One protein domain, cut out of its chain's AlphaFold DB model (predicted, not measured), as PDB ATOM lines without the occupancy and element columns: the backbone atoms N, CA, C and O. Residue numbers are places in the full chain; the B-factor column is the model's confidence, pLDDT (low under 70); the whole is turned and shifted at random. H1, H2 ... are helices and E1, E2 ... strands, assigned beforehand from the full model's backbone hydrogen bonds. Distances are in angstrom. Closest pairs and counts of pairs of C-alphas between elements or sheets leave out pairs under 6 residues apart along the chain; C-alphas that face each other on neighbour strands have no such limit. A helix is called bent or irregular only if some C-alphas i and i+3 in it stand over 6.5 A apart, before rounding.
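AT A GLANCE: This is residues 25 to 155 of the 156 residues of an uncharacterized protein of Deltaproteobacteria bacterium (UniProt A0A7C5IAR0). A twisted sheet of three strands, E2, E5 and E6, forms the middle of this domain, with H1 laid across one of its faces. Two small sheets, E3 E1 E8 and E4 E7, make one end, where E4 and E7 carry on the E5 and E6 hairpin; H2 lies toward the other end. The printed part has 131 residues, with eight named strands followed by two named helices, E1 to E8, H1, H2. The sheet E2 E5 E6 is antiparallel in that order, E4 E7 is antiparallel and E3 E1 E8 is mixed; the class is mixed, with 57 residues in named elements, under half. The whole is compact, with a radius of gyration of the C-alphas of 13.8 A and spans of 43 by 30 by 28 A.

IN THESE COORDINATES: E1, residues 25 to 30, begins with C-alpha 25 at (96.410, -67.717, -12.948) and is 16.9 A long. E2, residues 38 to 45, measures 18.5 A and bends by 68 degrees at residue 41. E3 is residues 62 to 64, 6.3 A, and E4 is residues 67 to 69, 6.7 A. E4 runs on into E5, residues 72 to 77, 16.4 A, at 40 degrees across a break of 2 residues. E6 is residues 87 to 92, 16.0 A; E7 is residues 96 to 98, 6.5 A; E8 is residues 103 to 108, 16.5 A. H1, residues 127 to 136, is 14.2 A long. H2, residues 145 to 150, is 9.5 A long and ends with C-alpha 150 at (127.776, -60.037, 5.256); it is irregular, with C-alphas 146 and 149 7.9 A apart.

HOW THE PARTS SIT: E5 is the inner strand of the twisted sheet E2 E5 E6. N 41 and O 74 are 2.7 A apart between E2 and E5, and N 73 and O 90 2.8 A between E5 and E6, a hairpin. H1 and this sheet make two layers, a helix on one face of a sheet: H1 is over E5 and E6 at a height over the sheet of 8.9 A, across the strands at 83 degrees to E5 on the local plane. Its closest C-alphas to E5 are those of Ile 133 and Leu 72, 6.1 A. H2 only just touches H1, with 3 pairs of C-alphas within 8 A, closest Gln 127 and Tyr 145 at 6.2 A; they are about perpendicular at 78 degrees. E4 and E7 are antiparallel, N 96 and O 69 at 2.7 A. E1 is parallel to E8, N 106 and O 27 at 2.8 A, and antiparallel to E3, N 26 and O 62 at 2.8 A. Every O i to N i+4 pair of H1 is within hydrogen-bond range; H2 has 0 of 2, and 2 of 3 O i to N i+3 pairs.

THE WHOLE: The C-alphas farthest apart, of Gly 101 and Lys 155, are 43.8 A apart. The printed part has no cut. The links E2 to E3 and E8 to H1 are long, with 16 and 18 residues. The mean pLDDT of the printed part is 95.6, and no printed residue is under 70.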
ATOM      1  N   THR A  25      95.399 -68.248 -12.039       98.12
ATOM      2  CA  THR A  25      96.410 -67.717 -12.948       98.12
ATOM      3  C   THR A  25      97.052 -66.502 -12.290       98.12
ATOM      4  O   THR A  25      96.383 -65.499 -12.050       98.12
ATOM      5  N   VAL A  26      98.349 -66.559 -12.018       98.50
ATOM      6  CA  VAL A  26      99.094 -65.459 -11.399       98.50
ATOM      7  C   VAL A  26     100.136 -64.930 -12.370       98.50
ATOM      8  O   VAL A  26     100.688 -65.675 -13.170       98.50
ATOM      9  N   SER A  27     100.402 -63.632 -12.333       98.69
ATOM     10  CA  SER A  27     101.605 -63.017 -12.904       98.69
ATOM     11  C   SER A  27     102.265 -62.148 -11.841       98.69
ATOM     12  O   SER A  27     101.582 -61.636 -10.954       98.69
ATOM     13  N   ILE A  28     103.575 -61.951 -11.929       98.62
ATOM     14  CA  ILE A  28     104.314 -61.061 -11.034       98.62
ATOM     15  C   ILE A  28     104.754 -59.841 -11.832       98.62
ATOM     16  O   ILE A  28     105.353 -59.972 -12.898       98.62
ATOM     17  N   LYS A  29     104.454 -58.649 -11.324       98.44
ATOM     18  CA  LYS A  29     104.912 -57.385 -11.897       98.44
ATOM     19  C   LYS A  29     106.053 -56.827 -11.060       98.44
ATOM     20  O   LYS A  29     105.920 -56.673  -9.845       98.44
ATOM     21  N   ASN A  30     107.148 -56.483 -11.725       97.75
ATOM     22  CA  ASN A  30     108.222 -55.719 -11.119       97.75
ATOM     23  C   ASN A  30     107.849 -54.229 -11.150       97.75
ATOM     24  O   ASN A  30     108.066 -53.531 -12.137       97.75
ATOM     25  N   GLY A  31     107.255 -53.757 -10.061       96.25
ATOM     26  CA  GLY A  31     106.908 -52.357  -9.834       96.25
ATOM     27  C   GLY A  31     108.019 -51.553  -9.155       96.25
ATOM     28  O   GLY A  31     107.750 -50.453  -8.664       96.25
ATOM     29  N   PHE A  32     109.254 -52.067  -9.073       91.94
ATOM     30  CA  PHE A  32     110.386 -51.219  -8.707       91.94
ATOM     31  C   PHE A  32     110.559 -50.140  -9.788       91.94
ATOM     32  O   PHE A  32     110.422 -50.412 -10.976       91.94
ATOM     33  N   GLY A  33     110.786 -48.894  -9.371       84.56
ATOM     34  CA  GLY A  33     111.084 -47.787 -10.285       84.56
ATOM     35  C   GLY A  33     112.589 -47.610 -10.486       84.56
ATOM     36  O   GLY A  33     113.388 -48.441 -10.070       84.56
ATOM     37  N   ASP A  34     113.002 -46.459 -11.012       79.06
ATOM     38  CA  ASP A  34     114.424 -46.155 -11.257       79.06
ATOM     39  C   ASP A  34     115.251 -45.949  -9.974       79.06
ATOM     40  O   ASP A  34     116.466 -45.757 -10.026       79.06
ATOM     41  N   LYS A  35     114.598 -45.905  -8.806       78.44
ATOM     42  CA  LYS A  35     115.210 -45.589  -7.508       78.44
ATOM     43  C   LYS A  35     114.556 -46.405  -6.390       78.44
ATOM     44  O   LYS A  35     113.591 -45.929  -5.790       78.44
ATOM     45  N   PRO A  36     115.073 -47.594  -6.058       73.12
ATOM     46  CA  PRO A  36     116.209 -48.292  -6.654       73.12
ATOM     47  C   PRO A  36     115.813 -49.153  -7.878       73.12
ATOM     48  O   PRO A  36     114.757 -49.783  -7.838       73.12
ATOM     49  N   PRO A  37     116.662 -49.231  -8.925       85.81
ATOM     50  CA  PRO A  37     116.423 -50.014 -10.137       85.81
ATOM     51  C   PRO A  37     116.691 -51.504  -9.882       85.81
ATOM     52  O   PRO A  37     117.758 -52.030 -10.213       85.81
ATOM     53  N   TRP A  38     115.742 -52.182  -9.240       93.19
ATOM     54  CA  TRP A  38     115.859 -53.611  -8.953       93.19
ATOM     55  C   TRP A  38     115.321 -54.454 -10.097       93.19
ATOM     56  O   TRP A  38     114.133 -54.422 -10.412       93.19
ATOM     57  N   THR A  39     116.185 -55.288 -10.663       96.69
ATOM     58  CA  THR A  39     115.739 -56.392 -11.512       96.69
ATOM     59  C   THR A  39     115.395 -57.575 -10.618       96.69
ATOM     60  O   THR A  39     116.225 -57.993  -9.812       96.69
ATOM     61  N   ILE A  40     114.194 -58.136 -10.756       98.06
ATOM     62  CA  ILE A  40     113.852 -59.407 -10.116       98.06
ATOM     63  C   ILE A  40     114.488 -60.507 -10.966       98.06
ATOM     64  O   ILE A  40     114.116 -60.712 -12.116       98.06
ATOM     65  N   CYS A  41     115.488 -61.183 -10.423       98.25
ATOM     66  CA  CYS A  41     116.282 -62.194 -11.116       98.25
ATOM     67  C   CYS A  41     115.634 -63.575 -11.062       98.25
ATOM     68  O   CYS A  41     115.696 -64.330 -12.032       98.25
ATOM     69  N   LYS A  42     114.991 -63.872  -9.932       98.44
ATOM     70  CA  LYS A  42     114.191 -65.069  -9.684       98.44
ATOM     71  C   LYS A  42     112.976 -64.681  -8.855       98.44
ATOM     72  O   LYS A  42     113.097 -63.843  -7.962       98.44
ATOM     73  N   ALA A  43     111.840 -65.317  -9.107       98.50
ATOM     74  CA  ALA A  43     110.639 -65.167  -8.298       98.50
ATOM     75  C   ALA A  43     109.877 -66.488  -8.235       98.50
ATOM     76  O   ALA A  43     109.698 -67.143  -9.259       98.50
ATOM     77  N   THR A  44     109.417 -66.847  -7.039       98.56
ATOM     78  CA  THR A  44     108.618 -68.043  -6.775       98.56
ATOM     79  C   THR A  44     107.436 -67.694  -5.877       98.56
ATOM     80  O   THR A  44     107.581 -66.919  -4.932       98.56
ATOM     81  N   TYR A  45     106.280 -68.292  -6.154       98.25
ATOM     82  CA  TYR A  45     105.097 -68.265  -5.291       98.25
ATOM     83  C   TYR A  45     104.521 -69.680  -5.218       98.25
ATOM     84  O   TYR A  45     104.268 -70.270  -6.269       98.25
ATOM     85  N   ARG A  46     104.344 -70.236  -4.007       95.19
ATOM     86  CA  ARG A  46     103.874 -71.620  -3.785       95.19
ATOM     87  C   ARG A  46     104.574 -72.650  -4.689       95.19
ATOM     88  O   ARG A  46     103.924 -73.406  -5.402       95.19
ATOM     89  N   ASP A  47     105.908 -72.617  -4.694       93.12
ATOM     90  CA  ASP A  47     106.793 -73.504  -5.472       93.12
ATOM     91  C   ASP A  47     106.714 -73.374  -7.010       93.12
ATOM     92  O   ASP A  47     107.368 -74.127  -7.731       93.12
ATOM     93  N   VAL A  48     105.980 -72.387  -7.536       98.12
ATOM     94  CA  VAL A  48     105.922 -72.079  -8.973       98.12
ATOM     95  C   VAL A  48     106.861 -70.923  -9.310       98.12
ATOM     96  O   VAL A  48     106.734 -69.834  -8.747       98.12
ATOM     97  N   GLU A  49     107.790 -71.150 -10.243       98.06
ATOM     98  CA  GLU A  49     108.787 -70.164 -10.677       98.06
ATOM     99  C   GLU A  49     108.253 -69.257 -11.804       98.06
ATOM    100  O   GLU A  49     107.648 -69.711 -12.776       98.06
ATOM    101  N   PHE A  50     108.532 -67.958 -11.697       98.31
ATOM    102  CA  PHE A  50     108.147 -66.917 -12.660       98.31
ATOM    103  C   PHE A  50     109.339 -66.363 -13.456       98.31
ATOM    104  O   PHE A  50     109.158 -65.562 -14.373       98.31
ATOM    105  N   GLY A  51     110.556 -66.804 -13.125       95.12
ATOM    106  CA  GLY A  51     111.794 -66.412 -13.788       95.12
ATOM    107  C   GLY A  51     112.217 -64.969 -13.501       95.12
ATOM    108  O   GLY A  51     111.910 -64.399 -12.452       95.12
ATOM    109  N   LYS A  52     112.971 -64.401 -14.445       97.88
ATOM    110  CA  LYS A  52     113.483 -63.029 -14.396       97.88
ATOM    111  C   LYS A  52     112.426 -62.040 -14.888       97.88
ATOM    112  O   LYS A  52     111.818 -62.254 -15.934       97.88
ATOM    113  N   ILE A  53     112.274 -60.928 -14.177       98.19
ATOM    114  CA  ILE A  53     111.304 -59.868 -14.458       98.19
ATOM    115  C   ILE A  53     112.047 -58.520 -14.444       98.19
ATOM    116  O   ILE A  53     112.406 -58.022 -13.366       98.19
ATOM    117  N   PRO A  54     112.325 -57.932 -15.625       96.31
ATOM    118  CA  PRO A  54     112.937 -56.610 -15.726       96.31
ATOM    119  C   PRO A  54     112.108 -55.527 -15.029       96.31
ATOM    120  O   PRO A  54     110.924 -55.706 -14.763       96.31
ATOM    121  N   ILE A  55     112.741 -54.396 -14.732       94.44
ATOM    122  CA  ILE A  55     112.096 -53.228 -14.115       94.44
ATOM    123  C   ILE A  55     110.902 -52.779 -14.969       94.44
ATOM    124  O   ILE A  55     111.044 -52.605 -16.176       94.44
ATOM    125  N   GLY A  56     109.738 -52.588 -14.344       94.38
ATOM    126  CA  GLY A  56     108.504 -52.155 -15.009       94.38
ATOM    127  C   GLY A  56     107.753 -53.253 -15.768       94.38
ATOM    128  O   GLY A  56     106.598 -53.042 -16.139       94.38
ATOM    129  N   GLU A  57     108.365 -54.421 -15.964       97.12
ATOM    130  CA  GLU A  57     107.791 -55.523 -16.734       97.12
ATOM    131  C   GLU A  57     106.945 -56.470 -15.871       97.12
ATOM    132  O   GLU A  57     106.981 -56.465 -14.633       97.12
ATOM    133  N   GLN A  58     106.181 -57.321 -16.553       98.19
ATOM    134  CA  GLN A  58     105.399 -58.394 -15.951       98.19
ATOM    135  C   GLN A  58     105.907 -59.754 -16.438       98.19
ATOM    136  O   GLN A  58     106.226 -59.930 -17.613       98.19
ATOM    137  N   SER A  59     105.950 -60.737 -15.542       98.56
ATOM    138  CA  SER A  59     106.180 -62.128 -15.917       98.56
ATOM    139  C   SER A  59     105.079 -62.641 -16.853       98.56
ATOM    140  O   SER A  59     103.955 -62.127 -16.881       98.56
ATOM    141  N   GLY A  60     105.363 -63.750 -17.535       98.12
ATOM    142  CA  GLY A  60     104.297 -64.562 -18.117       98.12
ATOM    143  C   GLY A  60     103.324 -65.072 -17.037       98.12
ATOM    144  O   GLY A  60     103.726 -65.215 -15.873       98.12
ATOM    145  N   PRO A  61     102.060 -65.349 -17.400       98.19
ATOM    146  CA  PRO A  61     101.097 -65.945 -16.488       98.19
ATOM    147  C   PRO A  61     101.466 -67.397 -16.171       98.19
ATOM    148  O   PRO A  61     101.805 -68.167 -17.066       98.19
ATOM    149  N   GLN A  62     101.343 -67.775 -14.902       98.44
ATOM    150  CA  GLN A  62     101.564 -69.128 -14.401       98.44
ATOM    151  C   GLN A  62     100.314 -69.651 -13.701       98.44
ATOM    152  O   GLN A  62      99.559 -68.890 -13.094       98.44
ATOM    153  N   LYS A  63     100.100 -70.965 -13.778       97.94
ATOM    154  CA  LYS A  63      99.069 -71.645 -12.992       97.94
ATOM    155  C   LYS A  63      99.614 -71.971 -11.610       97.94
ATOM    156  O   LYS A  63     100.689 -72.548 -11.504       97.94
ATOM    157  N   VAL A  64      98.863 -71.612 -10.575       96.94
ATOM    158  CA  VAL A  64      99.221 -71.865  -9.176       96.94
ATOM    159  C   VAL A  64      98.031 -72.446  -8.424       96.94
ATOM    160  O   VAL A  64      96.873 -72.191  -8.775       96.94
ATOM    161  N   GLU A  65      98.318 -73.208  -7.373       96.12
ATOM    162  CA  GLU A  65      97.296 -73.594  -6.405       96.12
ATOM    163  C   GLU A  65      96.826 -72.366  -5.610       96.12
ATOM    164  O   GLU A  65      97.665 -71.563  -5.184       96.12
ATOM    165  N   PRO A  66      95.513 -72.220  -5.364       96.06
ATOM    166  CA  PRO A  66      94.991 -71.217  -4.446       96.06
ATOM    167  C   PRO A  66      95.578 -71.354  -3.035       96.06
ATOM    168  O   PRO A  66      95.828 -72.460  -2.549       96.06
ATOM    169  N   GLY A  67      95.769 -70.228  -2.354       96.44
ATOM    170  CA  GLY A  67      96.262 -70.186  -0.987       96.44
ATOM    171  C   GLY A  67      96.896 -68.854  -0.608       96.44
ATOM    172  O   GLY A  67      96.777 -67.853  -1.308       96.44
ATOM    173  N   LEU A  68      97.578 -68.872   0.533       97.56
ATOM    174  CA  LEU A  68      98.308 -67.749   1.103       97.56
ATOM    175  C   LEU A  68      99.798 -68.117   1.143       97.56
ATOM    176  O   LEU A  68     100.135 -69.205   1.614       97.56
ATOM    177  N   ASP A  69     100.668 -67.274   0.584       98.31
ATOM    178  CA  ASP A  69     102.130 -67.439   0.658       98.31
ATOM    179  C   ASP A  69     102.853 -66.124   0.322       98.31
ATOM    180  O   ASP A  69     102.254 -65.176  -0.177       98.31
ATOM    181  N   TYR A  70     104.157 -66.063   0.554       98.56
ATOM    182  CA  TYR A  70     105.015 -64.963   0.130       98.56
ATOM    183  C   TYR A  70     105.483 -65.142  -1.315       98.56
ATOM    184  O   TYR A  70     105.710 -66.258  -1.783       98.56
ATOM    185  N   VAL A  71     105.740 -64.026  -1.995       98.62
ATOM    186  CA  VAL A  71     106.570 -64.044  -3.200       98.62
ATOM    187  C   VAL A  71     108.031 -64.049  -2.760       98.62
ATOM    188  O   VAL A  71     108.514 -63.075  -2.186       98.62
ATOM    189  N   LEU A  72     108.730 -65.152  -3.012       98.69
ATOM    190  CA  LEU A  72     110.131 -65.363  -2.652       98.69
ATOM    191  C   LEU A  72     111.029 -65.078  -3.851       98.69
ATOM    192  O   LEU A  72     110.862 -65.678  -4.915       98.69
ATOM    193  N   MET A  73     111.986 -64.170  -3.696       98.62
ATOM    194  CA  MET A  73     112.716 -63.611  -4.828       98.62
ATOM    195  C   MET A  73     114.216 -63.523  -4.585       98.62
ATOM    196  O   MET A  73     114.708 -63.451  -3.460       98.62
ATOM    197  N   VAL A  74     114.931 -63.430  -5.699       98.25
ATOM    198  CA  VAL A  74     116.283 -62.889  -5.765       98.25
ATOM    199  C   VAL A  74     116.225 -61.666  -6.652       98.25
ATOM    200  O   VAL A  74     115.656 -61.732  -7.742       98.25
ATOM    201  N   ALA A  75     116.805 -60.558  -6.215       97.00
ATOM    202  CA  ALA A  75     116.812 -59.333  -6.995       97.00
ATOM    203  C   ALA A  75     118.202 -58.694  -7.000       97.00
ATOM    204  O   ALA A  75     118.967 -58.859  -6.052       97.00
ATOM    205  N   ALA A  76     118.539 -57.996  -8.081       95.44
ATOM    206  CA  ALA A  76     119.821 -57.326  -8.256       95.44
ATOM    207  C   ALA A  76     119.620 -55.820  -8.403       95.44
ATOM    208  O   ALA A  76     118.771 -55.367  -9.178       95.44
ATOM    209  N   TRP A  77     120.409 -55.040  -7.667       89.19
ATOM    210  CA  TRP A  77     120.380 -53.587  -7.774       89.19
ATOM    211  C   TRP A  77     121.264 -53.134  -8.937       89.19
ATOM    212  O   TRP A  77     122.468 -53.366  -8.930       89.19
ATOM    213  N   ASN A  78     120.664 -52.444  -9.916       87.06
ATOM    214  CA  ASN A  78     121.368 -51.837 -11.051       87.06
ATOM    215  C   ASN A  78     122.197 -52.840 -11.875       87.06
ATOM    216  O   ASN A  78     123.188 -52.474 -12.503       87.06
ATOM    217  N   ASP A  79     121.780 -54.104 -11.872       92.25
ATOM    218  CA  ASP A  79     122.378 -55.153 -12.682       92.25
ATOM    219  C   ASP A  79     121.273 -55.946 -13.393       92.25
ATOM    220  O   ASP A  79     120.659 -56.837 -12.797       92.25
ATOM    221  N   PRO A  80     120.981 -55.621 -14.665       92.81
ATOM    222  CA  PRO A  80     120.007 -56.367 -15.437       92.81
ATOM    223  C   PRO A  80     120.511 -57.764 -15.793       92.81
ATOM    224  O   PRO A  80     119.683 -58.599 -16.135       92.81
ATOM    225  N   ASP A  81     121.809 -58.062 -15.719       94.81
ATOM    226  CA  ASP A  81     122.350 -59.387 -16.034       94.81
ATOM    227  C   ASP A  81     122.223 -60.361 -14.859       94.81
ATOM    228  O   ASP A  81     122.399 -61.564 -15.049       94.81
ATOM    229  N   CYS A  82     121.829 -59.871 -13.676       95.25
ATOM    230  CA  CYS A  82     121.579 -60.684 -12.489       95.25
ATOM    231  C   CYS A  82     122.795 -61.512 -12.061       95.25
ATOM    232  O   CYS A  82     122.669 -62.702 -11.750       95.25
ATOM    233  N   LYS A  83     123.980 -60.893 -12.048       94.06
ATOM    234  CA  LYS A  83     125.188 -61.571 -11.587       94.06
ATOM    235  C   LYS A  83     125.054 -61.908 -10.100       94.06
ATOM    236  O   LYS A  83     124.650 -61.031  -9.331       94.06
ATOM    237  N   PRO A  84     125.388 -63.137  -9.664       93.56
ATOM    238  CA  PRO A  84     125.166 -63.565  -8.284       93.56
ATOM    239  C   PRO A  84     125.757 -62.625  -7.226       93.56
ATOM    240  O   PRO A  84     125.122 -62.362  -6.208       93.56
ATOM    241  N   GLU A  85     126.931 -62.052  -7.488       91.25
ATOM    242  CA  GLU A  85     127.602 -61.090  -6.614       91.25
ATOM    243  C   GLU A  85     126.829 -59.775  -6.410       91.25
ATOM    244  O   GLU A  85     127.079 -59.068  -5.431       91.25
ATOM    245  N   HIS A  86     125.883 -59.455  -7.298       93.12
ATOM    246  CA  HIS A  86     125.026 -58.265  -7.261       93.12
ATOM    247  C   HIS A  86     123.615 -58.545  -6.739       93.12
ATOM    248  O   HIS A  86     122.786 -57.635  -6.652       93.12
ATOM    249  N   CYS A  87     123.332 -59.793  -6.378       96.06
ATOM    250  CA  CYS A  87     122.012 -60.218  -5.961       96.06
ATOM    251  C   CYS A  87     121.824 -60.182  -4.442       96.06
ATOM    252  O   CYS A  87     122.756 -60.359  -3.655       96.06
ATOM    253  N   LEU A  88     120.570 -60.003  -4.033       96.19
ATOM    254  CA  LEU A  88     120.101 -60.182  -2.668       96.19
ATOM    255  C   LEU A  88     118.815 -61.013  -2.653       96.19
ATOM    256  O   LEU A  88     117.959 -60.841  -3.528       96.19
ATOM    257  N   PRO A  89     118.638 -61.873  -1.639       97.88
ATOM    258  CA  PRO A  89     117.361 -62.519  -1.389       97.88
ATOM    259  C   PRO A  89     116.368 -61.477  -0.856       97.88
ATOM    260  O   PRO A  89     116.673 -60.754   0.092       97.88
ATOM    261  N   ILE A  90     115.181 -61.389  -1.446       97.62
ATOM    262  CA  ILE A  90     114.104 -60.505  -0.982       97.62
ATOM    263  C   ILE A  90     112.772 -61.262  -0.993       97.62
ATOM    264  O   ILE A  90     112.622 -62.265  -1.688       97.62
ATOM    265  N   ALA A  91     111.785 -60.783  -0.247       98.25
ATOM    266  CA  ALA A  91     110.432 -61.333  -0.272       98.25
ATOM    267  C   ALA A  91     109.386 -60.220  -0.320       98.25
ATOM    268  O   ALA A  91     109.687 -59.070   0.016       98.25
ATOM    269  N   SER A  92     108.154 -60.562  -0.703       98.12
ATOM    270  CA  SER A  92     107.006 -59.709  -0.400       98.12
ATOM    271  C   SER A  92     106.915 -59.492   1.114       98.12
ATOM    272  O   SER A  92     107.248 -60.363   1.915       98.12
ATOM    273  N   LYS A  93     106.485 -58.300   1.520       96.44
ATOM    274  CA  LYS A  93     106.368 -57.923   2.934       96.44
ATOM    275  C   LYS A  93     105.224 -58.656   3.634       96.44
ATOM    276  O   LYS A  93     105.318 -58.957   4.819       96.44
ATOM    277  N   ASN A  94     104.154 -58.917   2.893       96.75
ATOM    278  CA  ASN A  94     102.985 -59.646   3.355       96.75
ATOM    279  C   ASN A  94     102.841 -60.937   2.552       96.75
ATOM    280  O   ASN A  94     103.400 -61.069   1.457       96.75
ATOM    281  N   GLU A  95     102.059 -61.859   3.095       97.56
ATOM    282  CA  GLU A  95     101.550 -62.971   2.311       97.56
ATOM    283  C   GLU A  95     100.520 -62.463   1.295       97.56
ATOM    284  O   GLU A  95      99.713 -61.574   1.576       97.56
ATOM    285  N   GLU A  96     100.565 -63.037   0.105       97.81
ATOM    286  CA  GLU A  96      99.678 -62.753  -1.008       97.81
ATOM    287  C   GLU A  96      98.639 -63.867  -1.105       97.81
ATOM    288  O   GLU A  96      98.964 -65.043  -1.300       97.81
ATOM    289  N   GLU A  97      97.374 -63.487  -0.956       97.56
ATOM    290  CA  GLU A  97      96.248 -64.399  -1.103       97.56
ATOM    291  C   GLU A  97      95.859 -64.540  -2.577       97.56
ATOM    292  O   GLU A  97      95.615 -63.552  -3.290       97.56
ATOM    293  N   VAL A  98      95.767 -65.791  -3.013       97.25
ATOM    294  CA  VAL A  98      95.292 -66.194  -4.332       97.25
ATOM    295  C   VAL A  98      94.113 -67.139  -4.146       97.25
ATOM    296  O   VAL A  98      94.228 -68.159  -3.470       97.25
ATOM    297  N   VAL A  99      92.975 -66.810  -4.753       96.38
ATOM    298  CA  VAL A  99      91.735 -67.594  -4.629       96.38
ATOM    299  C   VAL A  99      91.475 -68.428  -5.883       96.38
ATOM    300  O   VAL A  99      91.983 -68.125  -6.962       96.38
ATOM    301  N   ASP A 100      90.680 -69.491  -5.753       97.06
ATOM    302  CA  ASP A 100      90.360 -70.369  -6.881       97.06
ATOM    303  C   ASP A 100      89.696 -69.622  -8.049       97.06
ATOM    304  O   ASP A 100      88.898 -68.704  -7.856       97.06
ATOM    305  N   GLY A 101      90.075 -69.991  -9.274       96.06
ATOM    306  CA  GLY A 101      89.607 -69.382 -10.517       96.06
ATOM    307  C   GLY A 101      90.106 -67.954 -10.765       96.06
ATOM    308  O   GLY A 101      89.815 -67.382 -11.818       96.06
ATOM    309  N   GLN A 102      90.863 -67.360  -9.838       97.31
ATOM    310  CA  GLN A 102      91.335 -65.987  -9.963       97.31
ATOM    311  C   GLN A 102      92.347 -65.843 -11.103       97.31
ATOM    312  O   GLN A 102      93.200 -66.700 -11.316       97.31
ATOM    313  N   THR A 103      92.302 -64.709 -11.802       98.19
ATOM    314  CA  THR A 103      93.453 -64.190 -12.550       98.19
ATOM    315  C   THR A 103      93.960 -62.942 -11.838       98.19
ATOM    316  O   THR A 103      93.197 -61.992 -11.662       98.19
ATOM    317  N   ARG A 104      95.213 -62.951 -11.377       96.69
ATOM    318  CA  ARG A 104      95.789 -61.889 -10.539       96.69
ATOM    319  C   ARG A 104      97.188 -61.509 -11.004       96.69
ATOM    320  O   ARG A 104      98.003 -62.375 -11.306       96.69
ATOM    321  N   THR A 105      97.489 -60.218 -10.951       98.50
ATOM    322  CA  THR A 105      98.870 -59.728 -10.966       98.50
ATOM    323  C   THR A 105      99.267 -59.349  -9.544       98.50
ATOM    324  O   THR A 105      98.592 -58.541  -8.910       98.50
ATOM    325  N   ILE A 106     100.351 -59.936  -9.041       98.25
ATOM    326  CA  ILE A 106     100.992 -59.527  -7.791       98.25
ATOM    327  C   ILE A 106     102.093 -58.532  -8.153       98.25
ATOM    328  O   ILE A 106     103.044 -58.876  -8.853       98.25
ATOM    329  N   GLU A 107     101.963 -57.288  -7.709       97.94
ATOM    330  CA  GLU A 107     102.975 -56.257  -7.941       97.94
ATOM    331  C   GLU A 107     103.938 -56.173  -6.759       97.94
ATOM    332  O   GLU A 107     103.509 -55.982  -5.624       97.94
ATOM    333  N   ILE A 108     105.237 -56.271  -7.030       97.50
ATOM    334  CA  ILE A 108     106.304 -56.089  -6.041       97.50
ATOM    335  C   ILE A 108     106.956 -54.728  -6.262       97.50
ATOM    336  O   ILE A 108     107.352 -54.401  -7.377       97.50
ATOM    337  N   ASN A 109     107.074 -53.931  -5.207       95.12
ATOM    338  CA  ASN A 109     107.610 -52.578  -5.243       95.12
ATOM    339  C   ASN A 109     108.287 -52.199  -3.911       95.12
ATOM    340  O   ASN A 109     108.431 -52.992  -2.977       95.12
ATOM    341  N   MET A 110     108.707 -50.938  -3.802       90.88
ATOM    342  CA  MET A 110     109.412 -50.440  -2.619       90.88
ATOM    343  C   MET A 110     108.601 -50.497  -1.322       90.88
ATOM    344  O   MET A 110     109.192 -50.669  -0.259       90.88
ATOM    345  N   ALA A 111     107.278 -50.372  -1.386       91.50
ATOM    346  CA  ALA A 111     106.427 -50.342  -0.201       91.50
ATOM    347  C   ALA A 111     106.115 -51.742   0.354       91.50
ATOM    348  O   ALA A 111     105.814 -51.870   1.545       91.50
ATOM    349  N   ASN A 112     106.186 -52.784  -0.481       94.31
ATOM    350  CA  ASN A 112     105.734 -54.132  -0.135       94.31
ATOM    351  C   ASN A 112     106.795 -55.230  -0.323       94.31
ATOM    352  O   ASN A 112     106.427 -56.389  -0.493       94.31
ATOM    353  N   HIS A 113     108.084 -54.901  -0.212       95.12
ATOM    354  CA  HIS A 113     109.161 -55.894  -0.138       95.12
ATOM    355  C   HIS A 113     109.952 -55.792   1.173       95.12
ATOM    356  O   HIS A 113     109.882 -54.793   1.894       95.12
ATOM    357  N   GLN A 114     110.725 -56.833   1.468       96.44
ATOM    358  CA  GLN A 114     111.700 -56.877   2.554       96.44
ATOM    359  C   GLN A 114     112.984 -57.567   2.085       96.44
ATOM    360  O   GLN A 114     112.931 -58.519   1.309       96.44
ATOM    361  N   GLY A 115     114.133 -57.109   2.587       95.94
ATOM    362  CA  GLY A 115     115.452 -57.678   2.299       95.94
ATOM    363  C   GLY A 115     116.296 -57.890   3.566       95.94
ATOM    364  O   GLY A 115     115.877 -57.503   4.658       95.94
ATOM    365  N   PRO A 116     117.487 -58.504   3.457       96.12
ATOM    366  CA  PRO A 116     118.309 -58.907   4.605       96.12
ATOM    367  C   PRO A 116     118.918 -57.756   5.398       96.12
ATOM    368  O   PRO A 116     119.137 -57.885   6.602       96.12
ATOM    369  N   CYS A 117     119.202 -56.648   4.724       93.56
ATOM    370  CA  CYS A 117     119.917 -55.502   5.269       93.56
ATOM    371  C   CYS A 117     119.169 -54.202   4.942       93.56
ATOM    372  O   CYS A 117     119.620 -53.408   4.111       93.56
ATOM    373  N   PRO A 118     117.985 -53.994   5.541       92.50
ATOM    374  CA  PRO A 118     117.219 -52.778   5.323       92.50
ATOM    375  C   PRO A 118     117.887 -51.574   6.022       92.50
ATOM    376  O   PRO A 118     118.805 -51.749   6.828       92.50
ATOM    377  N   PRO A 119     117.430 -50.340   5.741       89.50
ATOM    378  CA  PRO A 119     117.835 -49.156   6.495       89.50
ATOM    379  C   PRO A 119     117.566 -49.273   8.004       89.50
ATOM    380  O   PRO A 119     116.736 -50.070   8.444       89.50
ATOM    381  N   GLU A 120     118.233 -48.428   8.793       90.38
ATOM    382  CA  GLU A 120     118.025 -48.349  10.242       90.38
ATOM    383  C   GLU A 120     116.546 -48.111  10.596       90.38
ATOM    384  O   GLU A 120     115.835 -47.364   9.924       90.38
ATOM    385  N   GLY A 121     116.071 -48.785  11.648       90.38
ATOM    386  CA  GLY A 121     114.680 -48.709  12.103       90.38
ATOM    387  C   GLY A 121     113.687 -49.561  11.304       90.38
ATOM    388  O   GLY A 121     112.528 -49.664  11.703       90.38
ATOM    389  N   ILE A 122     114.117 -50.212  10.217       93.31
ATOM    390  CA  ILE A 122     113.285 -51.122   9.424       93.31
ATOM    391  C   ILE A 122     113.649 -52.574   9.741       93.31
ATOM    392  O   ILE A 122     114.819 -52.945   9.808       93.31
ATOM    393  N   GLN A 123     112.629 -53.411   9.934       94.06
ATOM    394  CA  GLN A 123     112.831 -54.838  10.181       94.06
ATOM    395  C   GLN A 123     113.333 -55.544   8.913       94.06
ATOM    396  O   GLN A 123     112.798 -55.286   7.827       94.06
ATOM    397  N   PRO A 124     114.335 -56.435   9.026       96.81
ATOM    398  CA  PRO A 124     114.789 -57.240   7.900       96.81
ATOM    399  C   PRO A 124     113.693 -58.208   7.447       96.81
ATOM    400  O   PRO A 124     112.702 -58.429   8.147       96.81
ATOM    401  N   ILE A 125     113.898 -58.811   6.277       98.06
ATOM    402  CA  ILE A 125     113.176 -60.023   5.881       98.06
ATOM    403  C   ILE A 125     113.216 -61.032   7.041       98.06
ATOM    404  O   ILE A 125     114.292 -61.225   7.608       98.06
ATOM    405  N   PRO A 126     112.097 -61.659   7.434       98.25
ATOM    406  CA  PRO A 126     112.142 -62.609   8.532       98.25
ATOM    407  C   PRO A 126     112.894 -63.889   8.138       98.25
ATOM    408  O   PRO A 126     112.968 -64.276   6.966       98.25
ATOM    409  N   GLN A 127     113.480 -64.549   9.139       98.56
ATOM    410  CA  GLN A 127     114.380 -65.688   8.932       98.56
ATOM    411  C   GLN A 127     113.730 -66.825   8.138       98.56
ATOM    412  O   GLN A 127     114.352 -67.386   7.243       98.56
ATOM    413  N   ALA A 128     112.460 -67.128   8.413       98.38
ATOM    414  CA  ALA A 128     111.752 -68.211   7.741       98.38
ATOM    415  C   ALA A 128     111.660 -67.999   6.218       98.38
ATOM    416  O   ALA A 128     111.855 -68.943   5.455       98.38
ATOM    417  N   GLN A 129     111.391 -66.773   5.757       98.44
ATOM    418  CA  GLN A 129     111.353 -66.452   4.327       98.44
ATOM    419  C   GLN A 129     112.761 -66.481   3.732       98.44
ATOM    420  O   GLN A 129     112.954 -67.020   2.645       98.44
ATOM    421  N   TYR A 130     113.750 -65.954   4.457       98.62
ATOM    422  CA  TYR A 130     115.148 -65.970   4.032       98.62
ATOM    423  C   TYR A 130     115.659 -67.395   3.786       98.62
ATOM    424  O   TYR A 130     116.149 -67.703   2.701       98.62
ATOM    425  N   ASP A 131     115.466 -68.289   4.754       98.69
ATOM    426  CA  ASP A 131     115.935 -69.673   4.680       98.69
ATOM    427  C   ASP A 131     115.229 -70.452   3.552       98.69
ATOM    428  O   ASP A 131     115.850 -71.279   2.878       98.69
ATOM    429  N   ARG A 132     113.953 -70.140   3.269       98.50
ATOM    430  CA  ARG A 132     113.244 -70.670   2.090       98.50
ATOM    431  C   ARG A 132     113.893 -70.211   0.783       98.50
ATOM    432  O   ARG A 132     114.072 -71.035  -0.108       98.50
ATOM    433  N   ILE A 133     114.278 -68.937   0.668       98.56
ATOM    434  CA  ILE A 133     114.956 -68.407  -0.530       98.56
ATOM    435  C   ILE A 133     116.318 -69.083  -0.727       98.56
ATOM    436  O   ILE A 133     116.634 -69.492  -1.841       98.56
ATOM    437  N   LEU A 134     117.102 -69.261   0.341       98.31
ATOM    438  CA  LEU A 134     118.395 -69.959   0.285       98.31
ATOM    439  C   LEU A 134     118.249 -71.407  -0.188       98.31
ATOM    440  O   LEU A 134     119.085 -71.900  -0.941       98.31
ATOM    441  N   LYS A 135     117.179 -72.085   0.239       98.31
ATOM    442  CA  LYS A 135     116.866 -73.443  -0.213       98.31
ATOM    443  C   LYS A 135     116.442 -73.484  -1.684       98.31
ATOM    444  O   LYS A 135     116.790 -74.439  -2.370       98.31
ATOM    445  N   LEU A 136     115.672 -72.494  -2.140       98.19
ATOM    446  CA  LEU A 136     115.200 -72.412  -3.525       98.19
ATOM    447  C   LEU A 136     116.333 -72.091  -4.503       98.19
ATOM    448  O   LEU A 136     116.358 -72.661  -5.589       98.19
ATOM    449  N   TYR A 137     117.260 -71.212  -4.113       97.69
ATOM    450  CA  TYR A 137     118.306 -70.707  -5.004       97.69
ATOM    451  C   TYR A 137     119.712 -70.828  -4.384       97.69
ATOM    452  O   TYR A 137     120.380 -69.814  -4.128       97.69
ATOM    453  N   PRO A 138     120.185 -72.057  -4.101       97.50
ATOM    454  CA  PRO A 138     121.484 -72.284  -3.468       97.50
ATOM    455  C   PRO A 138     122.665 -71.796  -4.324       97.50
ATOM    456  O   PRO A 138     123.731 -71.501  -3.786       97.50
ATOM    457  N   GLU A 139     122.489 -71.676  -5.642       96.44
ATOM    458  CA  GLU A 139     123.512 -71.236  -6.593       96.44
ATOM    459  C   GLU A 139     124.021 -69.810  -6.344       96.44
ATOM    460  O   GLU A 139     125.134 -69.479  -6.749       96.44
ATOM    461  N   TYR A 140     123.245 -68.976  -5.645       96.69
ATOM    462  CA  TYR A 140     123.647 -67.607  -5.318       96.69
ATOM    463  C   TYR A 140     124.611 -67.522  -4.129       96.69
ATOM    464  O   TYR A 140     125.200 -66.468  -3.896       96.69
ATOM    465  N   GLY A 141     124.788 -68.606  -3.364       96.56
ATOM    466  CA  GLY A 141     125.773 -68.658  -2.280       96.56
ATOM    467  C   GLY A 141     125.559 -67.613  -1.178       96.56
ATOM    468  O   GLY A 141     126.530 -67.165  -0.561       96.56
ATOM    469  N   PHE A 142     124.306 -67.204  -0.940       97.50
ATOM    470  CA  PHE A 142     123.975 -66.243   0.110       97.50
ATOM    471  C   PHE A 142     124.408 -66.742   1.488       97.50
ATOM    472  O   PHE A 142     124.360 -67.936   1.795       97.50
ATOM    473  N   LYS A 143     124.831 -65.806   2.336       97.62
ATOM    474  CA  LYS A 143     125.213 -66.103   3.719       97.62
ATOM    475  C   LYS A 143     124.001 -66.539   4.549       97.62
ATOM    476  O   LYS A 143     122.908 -66.062   4.274       97.62
ATOM    477  N   PRO A 144     124.169 -67.396   5.571       98.12
ATOM    478  CA  PRO A 144     123.085 -67.731   6.495       98.12
ATOM    479  C   PRO A 144     122.498 -66.492   7.189       98.12
ATOM    480  O   PRO A 144     123.114 -65.425   7.210       98.12
ATOM    481  N   TYR A 145     121.299 -66.617   7.763       98.25
ATOM    482  CA  TYR A 145     120.522 -65.470   8.250       98.25
ATOM    483  C   TYR A 145     121.225 -64.608   9.320       98.25
ATOM    484  O   TYR A 145     121.099 -63.376   9.334       98.25
ATOM    485  N   ASP A 146     121.986 -65.233  10.217       97.69
ATOM    486  CA  ASP A 146     122.793 -64.560  11.243       97.69
ATOM    487  C   ASP A 146     123.949 -63.742  10.640       97.69
ATOM    488  O   ASP A 146     124.317 -62.702  11.181       97.69
ATOM    489  N   GLN A 147     124.434 -64.151   9.468       97.56
ATOM    490  CA  GLN A 147     125.470 -63.499   8.664       97.56
ATOM    491  C   GLN A 147     124.891 -62.746   7.456       97.56
ATOM    492  O   GLN A 147     125.622 -62.356   6.547       97.56
ATOM    493  N   ARG A 148     123.572 -62.517   7.391       96.44
ATOM    494  CA  ARG A 148     122.918 -61.950   6.193       96.44
ATOM    495  C   ARG A 148     123.440 -60.565   5.801       96.44
ATOM    496  O   ARG A 148     123.409 -60.207   4.627       96.44
ATOM    497  N   THR A 149     123.912 -59.782   6.769       95.88
ATOM    498  CA  THR A 149     124.523 -58.462   6.545       95.88
ATOM    499  C   THR A 149     125.921 -58.566   5.939       95.88
ATOM    500  O   THR A 149     126.470 -57.566   5.487       95.88
ATOM    501  N   GLU A 150     126.489 -59.770   5.880       95.56
ATOM    502  CA  GLU A 150     127.776 -60.037   5.256       95.56
ATOM    503  C   GLU A 150     127.678 -60.377   3.762       95.56
ATOM    504  O   GLU A 150     128.716 -60.525   3.102       95.56
ATOM    505  N   ASN A 151     126.464 -60.485   3.208       93.69
ATOM    506  CA  ASN A 151     126.281 -60.555   1.759       93.69
ATOM    507  C   ASN A 151     126.909 -59.307   1.109       93.69
ATOM    508  O   ASN A 151     126.749 -58.215   1.658       93.69
ATOM    509  N   PRO A 152     127.605 -59.421  -0.040       90.31
ATOM    510  CA  PRO A 152     128.347 -58.302  -0.632       90.31
ATOM    511  C   PRO A 152     127.523 -57.015  -0.770       90.31
ATOM    512  O   PRO A 152     127.979 -55.942  -0.395       90.31
ATOM    513  N   GLN A 153     126.265 -57.146  -1.190       87.88
ATOM    514  CA  GLN A 153     125.344 -56.024  -1.394       87.88
ATOM    515  C   GLN A 153     124.855 -55.350  -0.101       87.88
ATOM    516  O   GLN A 153     124.270 -54.269  -0.142       87.88
ATOM    517  N   CYS A 154     125.097 -55.964   1.056       90.25
ATOM    518  CA  CYS A 154     124.808 -55.379   2.361       90.25
ATOM    519  C   CYS A 154     125.984 -54.576   2.938       90.25
ATOM    520  O   CYS A 154     125.780 -53.797   3.869       90.25
ATOM    521  N   LYS A 155     127.199 -54.733   2.398       84.38
ATOM    522  CA  LYS A 155     128.447 -54.159   2.930       84.38
ATOM    523  C   LYS A 155     128.782 -52.779   2.347       84.38
ATOM    524  O   LYS A 155     129.904 -52.587   1.895       84.38
TER     525      LYS A 155